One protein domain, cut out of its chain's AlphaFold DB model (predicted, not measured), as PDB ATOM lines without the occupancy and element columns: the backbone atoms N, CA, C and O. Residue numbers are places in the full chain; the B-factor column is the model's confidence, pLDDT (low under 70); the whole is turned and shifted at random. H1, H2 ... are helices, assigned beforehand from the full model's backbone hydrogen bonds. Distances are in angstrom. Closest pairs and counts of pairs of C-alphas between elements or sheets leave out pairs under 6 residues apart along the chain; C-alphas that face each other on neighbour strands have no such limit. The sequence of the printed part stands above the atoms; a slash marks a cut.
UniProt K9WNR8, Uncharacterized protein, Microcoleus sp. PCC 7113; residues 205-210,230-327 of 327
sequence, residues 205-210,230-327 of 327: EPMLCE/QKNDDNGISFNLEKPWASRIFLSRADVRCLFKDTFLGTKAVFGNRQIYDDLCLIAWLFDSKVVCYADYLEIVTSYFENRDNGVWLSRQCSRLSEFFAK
ATOM      1  N   GLU A 205     -48.654 122.069  48.186       81.44
ATOM      2  CA  GLU A 205     -47.932 122.017  46.897       81.44
ATOM      3  C   GLU A 205     -48.568 122.970  45.855       81.44
ATOM      4  O   GLU A 205     -49.690 122.709  45.408       81.44
ATOM      5  N   PRO A 206     -47.896 124.077  45.467       76.56
ATOM      6  CA  PRO A 206     -48.490 125.133  44.642       76.56
ATOM      7  C   PRO A 206     -48.945 124.679  43.274       76.56
ATOM      8  O   PRO A 206     -49.996 125.103  42.814       76.56
ATOM      9  N   MET A 207     -48.157 123.838  42.616       80.88
ATOM     10  CA  MET A 207     -48.384 123.521  41.218       80.88
ATOM     11  C   MET A 207     -49.624 122.625  41.062       80.88
ATOM     12  O   MET A 207     -50.429 122.829  40.155       80.88
ATOM     13  N   LEU A 208     -49.859 121.706  42.004       84.44
ATOM     14  CA  LEU A 208     -51.103 120.947  42.085       84.44
ATOM     15  C   LEU A 208     -52.280 121.887  42.362       84.44
ATOM     16  O   LEU A 208     -53.324 121.758  41.725       84.44
ATOM     17  N   CYS A 209     -52.122 122.854  43.270       82.06
ATOM     18  CA  CYS A 209     -53.172 123.840  43.530       82.06
ATOM     19  C   CYS A 209     -53.489 124.679  42.279       82.06
ATOM     20  O   CYS A 209     -54.661 124.883  41.981       82.06
ATOM     21  N   GLU A 210     -52.476 125.123  41.527       81.50
ATOM     22  CA  GLU A 210     -52.635 125.845  40.257       81.50
ATOM     23  C   GLU A 210     -53.434 125.022  39.246       81.50
ATOM     24  O   GLU A 210     -54.379 125.537  38.653       81.50
ATOM     25  N   GLN A 230     -62.065 134.457  27.336       86.75
ATOM     26  CA  GLN A 230     -60.821 133.687  27.476       86.75
ATOM     27  C   GLN A 230     -60.490 132.860  26.230       86.75
ATOM     28  O   GLN A 230     -59.598 132.005  26.256       86.75
ATOM     29  N   LYS A 231     -61.211 133.086  25.132       88.25
ATOM     30  CA  LYS A 231     -61.040 132.389  23.860       88.25
ATOM     31  C   LYS A 231     -61.316 133.352  22.717       88.25
ATOM     32  O   LYS A 231     -62.379 133.949  22.696       88.25
ATOM     33  N   ASN A 232     -60.397 133.466  21.767       89.44
ATOM     34  CA  ASN A 232     -60.678 134.134  20.504       89.44
ATOM     35  C   ASN A 232     -61.527 133.198  19.631       89.44
ATOM     36  O   ASN A 232     -61.118 132.072  19.334       89.44
ATOM     37  N   ASP A 233     -62.721 133.646  19.250       87.88
ATOM     38  CA  ASP A 233     -63.678 132.799  18.530       87.88
ATOM     39  C   ASP A 233     -63.321 132.582  17.051       87.88
ATOM     40  O   ASP A 233     -63.718 131.564  16.487       87.88
ATOM     41  N   ASP A 234     -62.530 133.468  16.438       88.75
ATOM     42  CA  ASP A 234     -62.163 133.355  15.020       88.75
ATOM     43  C   ASP A 234     -61.105 132.270  14.787       88.75
ATOM     44  O   ASP A 234     -61.159 131.546  13.795       88.75
ATOM     45  N   ASN A 235     -60.131 132.149  15.694       86.94
ATOM     46  CA  ASN A 235     -59.032 131.181  15.573       86.94
ATOM     47  C   ASN A 235     -59.099 130.039  16.599       86.94
ATOM     48  O   ASN A 235     -58.287 129.117  16.558       86.94
ATOM     49  N   GLY A 236     -60.050 130.091  17.531       81.75
ATOM     50  CA  GLY A 236     -60.251 129.080  18.562       81.75
ATOM     51  C   GLY A 236     -59.215 129.082  19.691       81.75
ATOM     52  O   GLY A 236     -59.342 128.265  20.609       81.75
ATOM     53  N   ILE A 237     -58.220 129.976  19.659       83.44
ATOM     54  CA  ILE A 237     -57.115 130.022  20.620       83.44
ATOM     55  C   ILE A 237     -57.639 130.502  21.974       83.44
ATOM     56  O   ILE A 237     -58.251 131.565  22.084       83.44
ATOM     57  N   SER A 238     -57.376 129.723  23.026       85.19
ATOM     58  CA  SER A 238     -57.655 130.138  24.399       85.19
ATOM     59  C   SER A 238     -56.494 130.942  24.973       85.19
ATOM     60  O   SER A 238     -55.334 130.583  24.790       85.19
ATOM     61  N   PHE A 239     -56.813 132.012  25.696       80.44
ATOM     62  CA  PHE A 239     -55.834 132.765  26.479       80.44
ATOM     63  C   PHE A 239     -55.561 132.151  27.851       80.44
ATOM     64  O   PHE A 239     -54.563 132.492  28.478       80.44
ATOM     65  N   ASN A 240     -56.428 131.239  28.292       82.62
ATOM     66  CA  ASN A 240     -56.165 130.350  29.408       82.62
ATOM     67  C   ASN A 240     -55.307 129.188  28.889       82.62
ATOM     68  O   ASN A 240     -55.807 128.317  28.169       82.62
ATOM     69  N   LEU A 241     -54.013 129.219  29.212       78.19
ATOM     70  CA  LEU A 241     -53.054 128.226  28.735       78.19
ATOM     71  C   LEU A 241     -53.375 126.853  29.315       78.19
ATOM     72  O   LEU A 241     -53.285 125.868  28.604       78.19
ATOM     73  N   GLU A 242     -53.835 126.791  30.557       83.12
ATOM     74  CA  GLU A 242     -54.135 125.566  31.288       83.12
ATOM     75  C   GLU A 242     -55.357 124.817  30.731       83.12
ATOM     76  O   GLU A 242     -55.535 123.635  31.022       83.12
ATOM     77  N   LYS A 243     -56.184 125.462  29.892       85.38
ATOM     78  CA  LYS A 243     -57.445 124.905  29.379       85.38
ATOM     79  C   LYS A 243     -57.339 123.480  28.808       85.38
ATOM     80  O   LYS A 243     -58.171 122.666  29.205       85.38
ATOM     81  N   PRO A 244     -56.399 123.139  27.899       85.38
ATOM     82  CA  PRO A 244     -56.336 121.797  27.306       85.38
ATOM     83  C   PRO A 244     -56.064 120.694  28.334       85.38
ATOM     84  O   PRO A 244     -56.469 119.549  28.145       85.38
ATOM     85  N   TRP A 245     -55.375 121.027  29.424       88.19
ATOM     86  CA  TRP A 245     -55.082 120.121  30.532       88.19
ATOM     87  C   TRP A 245     -56.251 120.059  31.506       88.19
ATOM     88  O   TRP A 245     -56.783 118.984  31.766       88.19
ATOM     89  N   ALA A 246     -56.732 121.223  31.942       86.56
ATOM     90  CA  ALA A 246     -57.896 121.355  32.803       86.56
ATOM     91  C   ALA A 246     -59.105 120.588  32.249       86.56
ATOM     92  O   ALA A 246     -59.724 119.820  32.973       86.56
ATOM     93  N   SER A 247     -59.407 120.681  30.950       83.62
ATOM     94  CA  SER A 247     -60.554 119.972  30.363       83.62
ATOM     95  C   SER A 247     -60.492 118.441  30.453       83.62
ATOM     96  O   SER A 247     -61.500 117.788  30.196       83.62
ATOM     97  N   ARG A 248     -59.330 117.866  30.780       87.38
ATOM     98  CA  ARG A 248     -59.116 116.416  30.893       87.38
ATOM     99  C   ARG A 248     -59.092 115.915  32.341       87.38
ATOM    100  O   ARG A 248     -59.006 114.715  32.580       87.38
ATOM    101  N   ILE A 249     -59.186 116.814  33.319       87.25
ATOM    102  CA  ILE A 249     -59.213 116.444  34.734       87.25
ATOM    103  C   ILE A 249     -60.643 116.078  35.135       87.25
ATOM    104  O   ILE A 249     -61.564 116.892  35.048       87.25
ATOM    105  N   PHE A 250     -60.813 114.858  35.641       85.44
ATOM    106  CA  PHE A 250     -62.092 114.351  36.134       85.44
ATOM    107  C   PHE A 250     -62.027 114.130  37.648       85.44
ATOM    108  O   PHE A 250     -61.511 113.118  38.134       85.44
ATOM    109  N   LEU A 251     -62.567 115.084  38.408       85.19
ATOM    110  CA  LEU A 251     -62.621 115.046  39.868       85.19
ATOM    111  C   LEU A 251     -64.057 115.153  40.366       85.19
ATOM    112  O   LEU A 251     -64.851 115.941  39.853       85.19
ATOM    113  N   SER A 252     -64.393 114.368  41.392       87.06
ATOM    114  CA  SER A 252     -65.666 114.549  42.084       87.06
ATOM    115  C   SER A 252     -65.608 115.801  42.962       87.06
ATOM    116  O   SER A 252     -64.540 116.192  43.435       87.06
ATOM    117  N   ARG A 253     -66.763 116.409  43.267       87.25
ATOM    118  CA  ARG A 253     -66.833 117.530  44.226       87.25
ATOM    119  C   ARG A 253     -66.202 117.172  45.578       87.25
ATOM    120  O   ARG A 253     -65.591 118.026  46.209       87.25
ATOM    121  N   ALA A 254     -66.330 115.919  46.018       86.62
ATOM    122  CA  ALA A 254     -65.720 115.442  47.255       86.62
ATOM    123  C   ALA A 254     -64.185 115.402  47.170       86.62
ATOM    124  O   ALA A 254     -63.522 115.833  48.111       86.62
ATOM    125  N   ASP A 255     -63.629 114.953  46.040       87.12
ATOM    126  CA  ASP A 255     -62.177 114.929  45.816       87.12
ATOM    127  C   ASP A 255     -61.601 116.348  45.846       87.12
ATOM    128  O   ASP A 255     -60.627 116.615  46.547       87.12
ATOM    129  N   VAL A 256     -62.256 117.283  45.150       86.06
ATOM    130  CA  VAL A 256     -61.856 118.698  45.127       86.06
ATOM    131  C   VAL A 256     -61.874 119.283  46.540       86.06
ATOM    132  O   VAL A 256     -60.862 119.816  46.994       86.06
ATOM    133  N   ARG A 257     -62.969 119.088  47.287       84.94
ATOM    134  CA  ARG A 257     -63.079 119.510  48.698       84.94
ATOM    135  C   ARG A 257     -61.946 118.964  49.562       84.94
ATOM    136  O   ARG A 257     -61.471 119.651  50.461       84.94
ATOM    137  N   CYS A 258     -61.530 117.720  49.336       84.75
ATOM    138  CA  CYS A 258     -60.425 117.118  50.077       84.75
ATOM    139  C   CYS A 258     -59.086 117.798  49.772       84.75
ATOM    140  O   CYS A 258     -58.315 118.011  50.708       84.75
ATOM    141  N   LEU A 259     -58.826 118.173  48.515       83.81
ATOM    142  CA  LEU A 259     -57.581 118.836  48.107       83.81
ATOM    143  C   LEU A 259     -57.395 120.211  48.763       83.81
ATOM    144  O   LEU A 259     -56.283 120.533  49.163       83.81
ATOM    145  N   PHE A 260     -58.468 120.980  48.971       77.31
ATOM    146  CA  PHE A 260     -58.376 122.344  49.514       77.31
ATOM    147  C   PHE A 260     -58.252 122.459  51.044       77.31
ATOM    148  O   PHE A 260     -57.983 123.547  51.556       77.31
ATOM    149  N   LYS A 261     -58.411 121.368  51.806       73.31
ATOM    150  CA  LYS A 261     -58.271 121.404  53.278       73.31
ATOM    151  C   LYS A 261     -56.819 121.616  53.717       73.31
ATOM    152  O   LYS A 261     -56.513 122.531  54.476       73.31
ATOM    153  N   ASP A 262     -55.950 120.735  53.242       75.69
ATOM    154  CA  ASP A 262     -54.490 120.752  53.358       75.69
ATOM    155  C   ASP A 262     -54.012 119.878  52.200       75.69
ATOM    156  O   ASP A 262     -54.362 118.699  52.158       75.69
ATOM    157  N   THR A 263     -53.280 120.441  51.236       75.94
ATOM    158  CA  THR A 263     -52.972 119.718  49.992       75.94
ATOM    159  C   THR A 263     -52.222 118.415  50.251       75.94
ATOM    160  O   THR A 263     -52.482 117.449  49.556       75.94
ATOM    161  N   PHE A 264     -51.394 118.290  51.295       79.31
ATOM    162  CA  PHE A 264     -50.787 116.998  51.636       79.31
ATOM    163  C   PHE A 264     -51.834 115.950  52.062       79.31
ATOM    164  O   PHE A 264     -51.864 114.838  51.520       79.31
ATOM    165  N   LEU A 265     -52.710 116.281  53.018       80.25
ATOM    166  CA  LEU A 265     -53.787 115.392  53.466       80.25
ATOM    167  C   LEU A 265     -54.791 115.102  52.344       80.25
ATOM    168  O   LEU A 265     -55.254 113.967  52.212       80.25
ATOM    169  N   GLY A 266     -55.087 116.107  51.525       83.12
ATOM    170  CA  GLY A 266     -55.956 116.029  50.363       83.12
ATOM    171  C   GLY A 266     -55.379 115.141  49.269       83.12
ATOM    172  O   GLY A 266     -56.057 114.222  48.820       83.12
ATOM    173  N   THR A 267     -54.107 115.332  48.905       83.12
ATOM    174  CA  THR A 267     -53.385 114.463  47.968       83.12
ATOM    175  C   THR A 267     -53.380 113.033  48.492       83.12
ATOM    176  O   THR A 267     -53.725 112.108  47.770       83.12
ATOM    177  N   LYS A 268     -53.088 112.812  49.776       81.81
ATOM    178  CA  LYS A 268     -53.166 111.463  50.350       81.81
ATOM    179  C   LYS A 268     -54.574 110.859  50.233       81.81
ATOM    180  O   LYS A 268     -54.689 109.673  49.938       81.81
ATOM    181  N   ALA A 269     -55.623 111.639  50.493       84.50
ATOM    182  CA  ALA A 269     -57.005 111.165  50.456       84.50
ATOM    183  C   ALA A 269     -57.486 110.853  49.030       84.50
ATOM    184  O   ALA A 269     -58.104 109.817  48.817       84.50
ATOM    185  N   VAL A 270     -57.176 111.723  48.066       83.38
ATOM    186  CA  VAL A 270     -57.615 111.595  46.667       83.38
ATOM    187  C   VAL A 270     -56.785 110.570  45.901       83.38
ATOM    188  O   VAL A 270     -57.315 109.831  45.078       83.38
ATOM    189  N   PHE A 271     -55.484 110.499  46.178       79.81
ATOM    190  CA  PHE A 271     -54.554 109.676  45.413       79.81
ATOM    191  C   PHE A 271     -54.207 108.347  46.108       79.81
ATOM    192  O   PHE A 271     -53.567 107.490  45.507       79.81
ATOM    193  N   GLY A 272     -54.579 108.163  47.381       72.50
ATOM    194  CA  GLY A 272     -54.414 106.913  48.139       72.50
ATOM    195  C   GLY A 272     -52.974 106.545  48.530       72.50
ATOM    196  O   GLY A 272     -52.773 105.749  49.448       72.50
ATOM    197  N   ASN A 273     -51.959 107.141  47.896       76.56
ATOM    198  CA  ASN A 273     -50.545 106.856  48.135       76.56
ATOM    199  C   ASN A 273     -49.773 108.118  48.553       76.56
ATOM    200  O   ASN A 273     -49.735 109.114  47.835       76.56
ATOM    201  N   ARG A 274     -49.098 108.053  49.710       72.62
ATOM    202  CA  ARG A 274     -48.292 109.166  50.244       72.62
ATOM    203  C   ARG A 274     -47.103 109.530  49.350       72.62
ATOM    204  O   ARG A 274     -46.720 110.692  49.334       72.62
ATOM    205  N   GLN A 275     -46.562 108.572  48.595       78.50
ATOM    206  CA  GLN A 275     -45.429 108.791  47.690       78.50
ATOM    207  C   GLN A 275     -45.742 109.817  46.597       78.50
ATOM    208  O   GLN A 275     -44.861 110.551  46.167       78.50
ATOM    209  N   ILE A 276     -47.005 109.913  46.179       80.25
ATOM    210  CA  ILE A 276     -47.411 110.810  45.093       80.25
ATOM    211  C   ILE A 276     -47.179 112.269  45.466       80.25
ATOM    212  O   ILE A 276     -46.795 113.069  44.622       80.25
ATOM    213  N   TYR A 277     -47.360 112.616  46.738       83.19
ATOM    214  CA  TYR A 277     -47.062 113.961  47.205       83.19
ATOM    215  C   TYR A 277     -45.569 114.299  47.072       83.19
ATOM    216  O   TYR A 277     -45.214 115.386  46.613       83.19
ATOM    217  N   ASP A 278     -44.695 113.347  47.410       82.00
ATOM    218  CA  ASP A 278     -43.245 113.500  47.257       82.00
ATOM    219  C   ASP A 278     -42.842 113.593  45.777       82.00
ATOM    220  O   ASP A 278     -41.986 114.404  45.423       82.00
ATOM    221  N   ASP A 279     -43.494 112.818  44.908       82.12
ATOM    222  CA  ASP A 279     -43.285 112.847  43.458       82.12
ATOM    223  C   ASP A 279     -43.736 114.185  42.840       82.12
ATOM    224  O   ASP A 279     -43.019 114.765  42.023       82.12
ATOM    225  N   LEU A 280     -44.872 114.741  43.272       83.50
ATOM    226  CA  LEU A 280     -45.330 116.071  42.847       83.50
ATOM    227  C   LEU A 280     -44.349 117.166  43.279       83.50
ATOM    228  O   LEU A 280     -43.947 117.998  42.465       83.50
ATOM    229  N   CYS A 281     -43.890 117.116  44.532       83.31
ATOM    230  CA  CYS A 281     -42.858 118.017  45.037       83.31
ATOM    231  C   CYS A 281     -41.534 117.872  44.260       83.31
ATOM    232  O   CYS A 281     -40.848 118.865  44.006       83.31
ATOM    233  N   LEU A 282     -41.177 116.653  43.836       80.38
ATOM    234  CA  LEU A 282     -40.016 116.394  42.986       80.38
ATOM    235  C   LEU A 282     -40.144 117.040  41.609       80.38
ATOM    236  O   LEU A 282     -39.228 117.744  41.194       80.38
ATOM    237  N   ILE A 283     -41.253 116.836  40.902       80.12
ATOM    238  CA  ILE A 283     -41.432 117.421  39.566       80.12
ATOM    239  C   ILE A 283     -41.494 118.947  39.664       80.12
ATOM    240  O   ILE A 283     -40.852 119.624  38.862       80.12
ATOM    241  N   ALA A 284     -42.167 119.493  40.683       81.25
ATOM    242  CA  ALA A 284     -42.144 120.927  40.957       81.25
ATOM    243  C   ALA A 284     -40.703 121.431  41.163       81.25
ATOM    244  O   ALA A 284     -40.301 122.418  40.565       81.25
ATOM    245  N   TRP A 285     -39.862 120.713  41.912       78.56
ATOM    246  CA  TRP A 285     -38.440 121.053  42.052       78.56
ATOM    247  C   TRP A 285     -37.642 120.982  40.737       78.56
ATOM    248  O   TRP A 285     -36.740 121.797  40.512       78.56
ATOM    249  N   LEU A 286     -37.943 120.021  39.862       75.69
ATOM    250  CA  LEU A 286     -37.312 119.923  38.542       75.69
ATOM    251  C   LEU A 286     -37.729 121.095  37.644       75.69
ATOM    252  O   LEU A 286     -36.877 121.679  36.976       75.69
ATOM    253  N   PHE A 287     -38.999 121.501  37.682       78.19
ATOM    254  CA  PHE A 287     -39.468 122.727  37.033       78.19
ATOM    255  C   PHE A 287     -38.733 123.958  37.593       78.19
ATOM    256  O   PHE A 287     -38.179 124.762  36.844       78.19
ATOM    257  N   ASP A 288     -38.591 123.993  38.920       74.44
ATOM    258  CA  ASP A 288     -37.644 124.765  39.739       74.44
ATOM    259  C   ASP A 288     -36.328 125.096  39.074       74.44
ATOM    260  O   ASP A 288     -35.903 126.241  38.889       74.44
ATOM    261  N   SER A 289     -35.681 123.992  38.758       69.25
ATOM    262  CA  SER A 289     -34.324 123.927  38.267       69.25
ATOM    263  C   SER A 289     -34.269 124.075  36.744       69.25
ATOM    264  O   SER A 289     -33.205 123.899  36.159       69.25
ATOM    265  N   LYS A 290     -35.399 124.418  36.101       71.50
ATOM    266  CA  LYS A 290     -35.578 124.547  34.644       71.50
ATOM    267  C   LYS A 290     -35.256 123.262  33.878       71.50
ATOM    268  O   LYS A 290     -34.893 123.305  32.707       71.50
ATOM    269  N   VAL A 291     -35.372 122.130  34.561       68.81
ATOM    270  CA  VAL A 291     -35.075 120.799  34.035       68.81
ATOM    271  C   VAL A 291     -36.250 120.263  33.218       68.81
ATOM    272  O   VAL A 291     -36.050 119.630  32.187       68.81
ATOM    273  N   VAL A 292     -37.473 120.549  33.663       72.81
ATOM    274  CA  VAL A 292     -38.709 120.281  32.918       72.81
ATOM    275  C   VAL A 292     -39.445 121.591  32.668       72.81
ATOM    276  O   VAL A 292     -39.286 122.547  33.433       72.81
ATOM    277  N   CYS A 293     -40.238 121.659  31.600       81.44
ATOM    278  CA  CYS A 293     -41.051 122.840  31.330       81.44
ATOM    279  C   CYS A 293     -42.422 122.752  32.024       81.44
ATOM    280  O   CYS A 293     -42.837 121.697  32.504       81.44
ATOM    281  N   TYR A 294     -43.148 123.872  32.077       83.81
ATOM    282  CA  TYR A 294     -44.483 123.912  32.685       83.81
ATOM    283  C   TYR A 294     -45.479 122.989  31.963       83.81
ATOM    284  O   TYR A 294     -46.286 122.334  32.614       83.81
ATOM    285  N   ALA A 295     -45.380 122.867  30.634       84.25
ATOM    286  CA  ALA A 295     -46.236 121.965  29.863       84.25
ATOM    287  C   ALA A 295     -46.022 120.490  30.248       84.25
ATOM    288  O   ALA A 295     -46.998 119.756  30.379       84.25
ATOM    289  N   ASP A 296     -44.773 120.075  30.502       82.19
ATOM    290  CA  ASP A 296     -44.467 118.715  30.969       82.19
ATOM    291  C   ASP A 296     -45.069 118.463  32.355       82.19
ATOM    292  O   ASP A 296     -45.652 117.407  32.598       82.19
ATOM    293  N   TYR A 297     -44.970 119.445  33.261       84.94
ATOM    294  CA  TYR A 297     -45.603 119.366  34.580       84.94
ATOM    295  C   TYR A 297     -47.121 119.159  34.449       84.94
ATOM    296  O   TYR A 297     -47.667 118.214  35.024       84.94
ATOM    297  N   LEU A 298     -47.795 120.010  33.663       86.62
ATOM    298  CA  LEU A 298     -49.243 119.932  33.456       86.62
ATOM    299  C   LEU A 298     -49.653 118.585  32.854       86.62
ATOM    300  O   LEU A 298     -50.635 117.993  33.303       86.62
ATOM    301  N   GLU A 299     -48.896 118.072  31.882       84.75
ATOM    302  CA  GLU A 299     -49.174 116.777  31.260       84.75
ATOM    303  C   GLU A 299     -49.073 115.626  32.260       84.75
ATOM    304  O   GLU A 299     -49.961 114.773  32.302       84.75
ATOM    305  N   ILE A 300     -48.033 115.615  33.097       80.19
ATOM    306  CA  ILE A 300     -47.820 114.558  34.090       80.19
ATOM    307  C   ILE A 300     -48.951 114.539  35.126       80.19
ATOM    308  O   ILE A 300     -49.505 113.473  35.410       80.19
ATOM    309  N   VAL A 301     -49.320 115.703  35.671       83.56
ATOM    310  CA  VAL A 301     -50.401 115.805  36.667       83.56
ATOM    311  C   VAL A 301     -51.750 115.436  36.058       83.56
ATOM    312  O   VAL A 301     -52.511 114.670  36.650       83.56
ATOM    313  N   THR A 302     -52.037 115.928  34.854       84.56
ATOM    314  CA  THR A 302     -53.296 115.643  34.152       84.56
ATOM    315  C   THR A 302     -53.418 114.159  33.814       84.56
ATOM    316  O   THR A 302     -54.436 113.541  34.122       84.56
ATOM    317  N   SER A 303     -52.348 113.553  33.289       80.62
ATOM    318  CA  SER A 303     -52.295 112.120  32.969       80.62
ATOM    319  C   SER A 303     -52.564 111.241  34.191       80.62
ATOM    320  O   SER A 303     -53.174 110.177  34.063       80.62
ATOM    321  N   TYR A 304     -52.133 111.665  35.384       80.25
ATOM    322  CA  TYR A 304     -52.458 110.945  36.613       80.25
ATOM    323  C   TYR A 304     -53.976 110.926  36.858       80.25
ATOM    324  O   TYR A 304     -54.546 109.865  37.126       80.25
ATOM    325  N   PHE A 305     -54.637 112.083  36.756       80.44
ATOM    326  CA  PHE A 305     -56.079 112.198  36.985       80.44
ATOM    327  C   PHE A 305     -56.920 111.469  35.935       80.44
ATOM    328  O   PHE A 305     -57.967 110.927  36.287       80.44
ATOM    329  N   GLU A 306     -56.463 111.417  34.684       76.81
ATOM    330  CA  GLU A 306     -57.113 110.651  33.614       76.81
ATOM    331  C   GLU A 306     -57.067 109.138  33.878       76.81
ATOM    332  O   GLU A 306     -58.050 108.436  33.652       76.81
ATOM    333  N   ASN A 307     -55.934 108.628  34.373       70.12
ATOM    334  CA  ASN A 307     -55.670 107.189  34.401       70.12
ATOM    335  C   ASN A 307     -55.875 106.521  35.773       70.12
ATOM    336  O   ASN A 307     -55.756 105.303  35.831       70.12
ATOM    337  N   ARG A 308     -56.136 107.291  36.848       62.34
ATOM    338  CA  ARG A 308     -56.483 106.923  38.252       62.34
ATOM    339  C   ARG A 308     -55.801 105.704  38.925       62.34
ATOM    340  O   ARG A 308     -56.127 105.425  40.071       62.34
ATOM    341  N   ASP A 309     -54.813 105.050  38.313       54.16
ATOM    342  CA  ASP A 309     -54.226 103.788  38.803       54.16
ATOM    343  C   ASP A 309     -52.705 103.676  38.590       54.16
ATOM    344  O   ASP A 309     -52.127 102.589  38.570       54.16
ATOM    345  N   ASN A 310     -51.999 104.802  38.436       56.28
ATOM    346  CA  ASN A 310     -50.604 104.767  37.989       56.28
ATOM    347  C   ASN A 310     -49.628 105.576  38.850       56.28
ATOM    348  O   ASN A 310     -48.694 106.191  38.337       56.28
ATOM    349  N   GLY A 311     -49.772 105.511  40.180       56.47
ATOM    350  CA  GLY A 311     -48.729 105.990  41.101       56.47
ATOM    351  C   GLY A 311     -47.349 105.405  40.766       56.47
ATOM    352  O   GLY A 311     -46.353 106.114  40.797       56.47
ATOM    353  N   VAL A 312     -47.304 104.148  40.303       61.50
ATOM    354  CA  VAL A 312     -46.082 103.496  39.800       61.50
ATOM    355  C   VAL A 312     -45.521 104.187  38.551       61.50
ATOM    356  O   VAL A 312     -44.306 104.322  38.428       61.50
ATOM    357  N   TRP A 313     -46.365 104.625  37.613       69.50
ATOM    358  CA  TRP A 313     -45.913 105.374  36.438       69.50
ATOM    359  C   TRP A 313     -45.380 106.750  36.816       69.50
ATOM    360  O   TRP A 313     -44.296 107.094  36.351       69.50
ATOM    361  N   LEU A 314     -46.068 107.488  37.691       67.31
ATOM    362  CA  LEU A 314     -45.606 108.797  38.156       67.31
ATOM    363  C   LEU A 314     -44.236 108.678  38.832       67.31
ATOM    364  O   LEU A 314     -43.296 109.370  38.434       67.31
ATOM    365  N   SER A 315     -44.089 107.730  39.763       67.62
ATOM    366  CA  SER A 315     -42.807 107.464  40.417       67.62
ATOM    367  C   SER A 315     -41.729 107.061  39.403       67.62
ATOM    368  O   SER A 315     -40.608 107.553  39.479       67.62
ATOM    369  N   ARG A 316     -42.052 106.241  38.388       69.75
ATOM    370  CA  ARG A 316     -41.109 105.880  37.311       69.75
ATOM    371  C   ARG A 316     -40.678 107.081  36.467       69.75
ATOM    372  O   ARG A 316     -39.500 107.161  36.126       69.75
ATOM    373  N   GLN A 317     -41.585 107.996  36.120       68.69
ATOM    374  CA  GLN A 317     -41.212 109.218  35.397       68.69
ATOM    375  C   GLN A 317     -40.305 110.098  36.260       68.69
ATOM    376  O   GLN A 317     -39.262 110.551  35.792       68.69
ATOM    377  N   CYS A 318     -40.636 110.253  37.543       66.94
ATOM    378  CA  CYS A 318     -39.825 111.007  38.496       66.94
ATOM    379  C   CYS A 318     -38.416 110.421  38.672       66.94
ATOM    380  O   CYS A 318     -37.436 111.173  38.676       66.94
ATOM    381  N   SER A 319     -38.294 109.093  38.780       66.88
ATOM    382  CA  SER A 319     -37.004 108.397  38.864       66.88
ATOM    383  C   SER A 319     -36.187 108.568  37.587       66.88
ATOM    384  O   SER A 319     -35.031 108.971  37.671       66.88
ATOM    385  N   ARG A 320     -36.787 108.355  36.407       66.56
ATOM    386  CA  ARG A 320     -36.096 108.517  35.115       66.56
ATOM    387  C   ARG A 320     -35.569 109.933  34.914       66.56
ATOM    388  O   ARG A 320     -34.431 110.097  34.488       66.56
ATOM    389  N   LEU A 321     -36.384 110.941  35.230       65.25
ATOM    390  CA  LEU A 321     -35.963 112.336  35.163       65.25
ATOM    391  C   LEU A 321     -34.822 112.585  36.156       65.25
ATOM    392  O   LEU A 321     -33.766 113.064  35.768       65.25
ATOM    393  N   SER A 322     -34.965 112.168  37.414       61.56
ATOM    394  CA  SER A 322     -33.918 112.365  38.429       61.56
ATOM    395  C   SER A 322     -32.584 111.693  38.074       61.56
ATOM    396  O   SER A 322     -31.533 112.280  38.309       61.56
ATOM    397  N   GLU A 323     -32.609 110.485  37.505       61.44
ATOM    398  CA  GLU A 323     -31.411 109.739  37.093       61.44
ATOM    399  C   GLU A 323     -30.718 110.348  35.874       61.44
ATOM    400  O   GLU A 323     -29.490 110.319  35.788       61.44
ATOM    401  N   PHE A 324     -31.487 110.898  34.930       53.16
ATOM    402  CA  PHE A 324     -30.942 111.545  33.740       53.16
ATOM    403  C   PHE A 324     -30.156 112.818  34.084       53.16
ATOM    404  O   PHE A 324     -29.154 113.091  33.437       53.16
ATOM    405  N   PHE A 325     -30.570 113.554  35.121       48.78
ATOM    406  CA  PHE A 325     -29.953 114.827  35.521       48.78
ATOM    407  C   PHE A 325     -28.983 114.722  36.713       48.78
ATOM    408  O   PHE A 325     -28.409 115.727  37.125       48.78
ATOM    409  N   ALA A 326     -28.810 113.527  37.290       48.62
ATOM    410  CA  ALA A 326     -27.770 113.239  38.286       48.62
ATOM    411  C   ALA A 326     -26.438 112.775  37.657       48.62
ATOM    412  O   ALA A 326     -25.447 112.626  38.374       48.62
ATOM    413  N   LYS A 327     -26.437 112.513  36.346       36.50
ATOM    414  CA  LYS A 327     -25.252 112.280  35.510       36.50
ATOM    415  C   LYS A 327     -24.855 113.580  34.832       36.50
ATOM    416  O   LYS A 327     -23.635 113.753  34.628       36.50
TER     417      LYS A 327
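AT A GLANCE: This is residues 205 to 210 and 230 to 327 of the 327 residues of an uncharacterized protein of Microcoleus sp. PCC 7113 (UniProt K9WNR8). Three helices, H5, H6 and H7, make an up-and-down bundle, each running against the one before it; the hairpin of H3 and H4 packs by H4 on the beginning of H5. Short H2 packs on H6, and residues 232 to 237 stick out as a free loop. The printed part has 104 residues with seven named helices, H1 to H7 in chain order, and no named strand: all helix. It is compact, with a radius of gyration of the C-alphas of 14.8 A and spans of 46 by 37 by 22 A.

IN THESE COORDINATES: Find C-alpha 206 at (-48.490, 125.133, 44.642), where H1 begins; it ends at 210. Past the cut come H2, residues 243 to 246, H3, 253 to 261, 13.0 A, and H4, 263 to 271, 11.1 A. H5, 275 to 288, measures 19.5 A, H6, 294 to 307, 20.2 A, and H7, 311 to 325, 21.5 A, ending at (-29.953, 114.827, 35.521).

HOW THE PARTS SIT: H5 and H6, a hairpin, touch at Phe 287 and Tyr 294, whose C-alphas, their closest, are 6.7 A apart; their tilt is a shallow 19 degrees. Next, H7 touches H5, closest C-alphas Asp 279 and Ser 315, 6.2 A. H4 touches residues 276 to 277 of H5 at a steep tilt of 58 degrees, closest C-alphas Thr 267 and Tyr 277, 6.4 A. H3 touches H4, closest C-alphas Leu 259 and Gly 266, 4.0 A. H2 touches H6, closest C-alphas Trp 245 and Thr 302, 6.0 A. H1 is close to but not clearly touching H5, closest C-alphas Met 207 and Ala 284, 6.8 A. Every O i to N i+4 pair is within hydrogen-bond range in H1, H4, H5, H6 and H7, and 4 of 5 in H3; H2 is too short for such a pair.

THE WHOLE: Look to Asp 234 and Lys 327 for the C-alphas farthest apart, 47.2 A. Residues 211 to 229 are not printed, and C-alphas 210 and 230 are 17.1 A apart across this cut. Of the links printed whole, none is long. The model's pLDDT is under 70 at residues 289, 291 and 308 to 327.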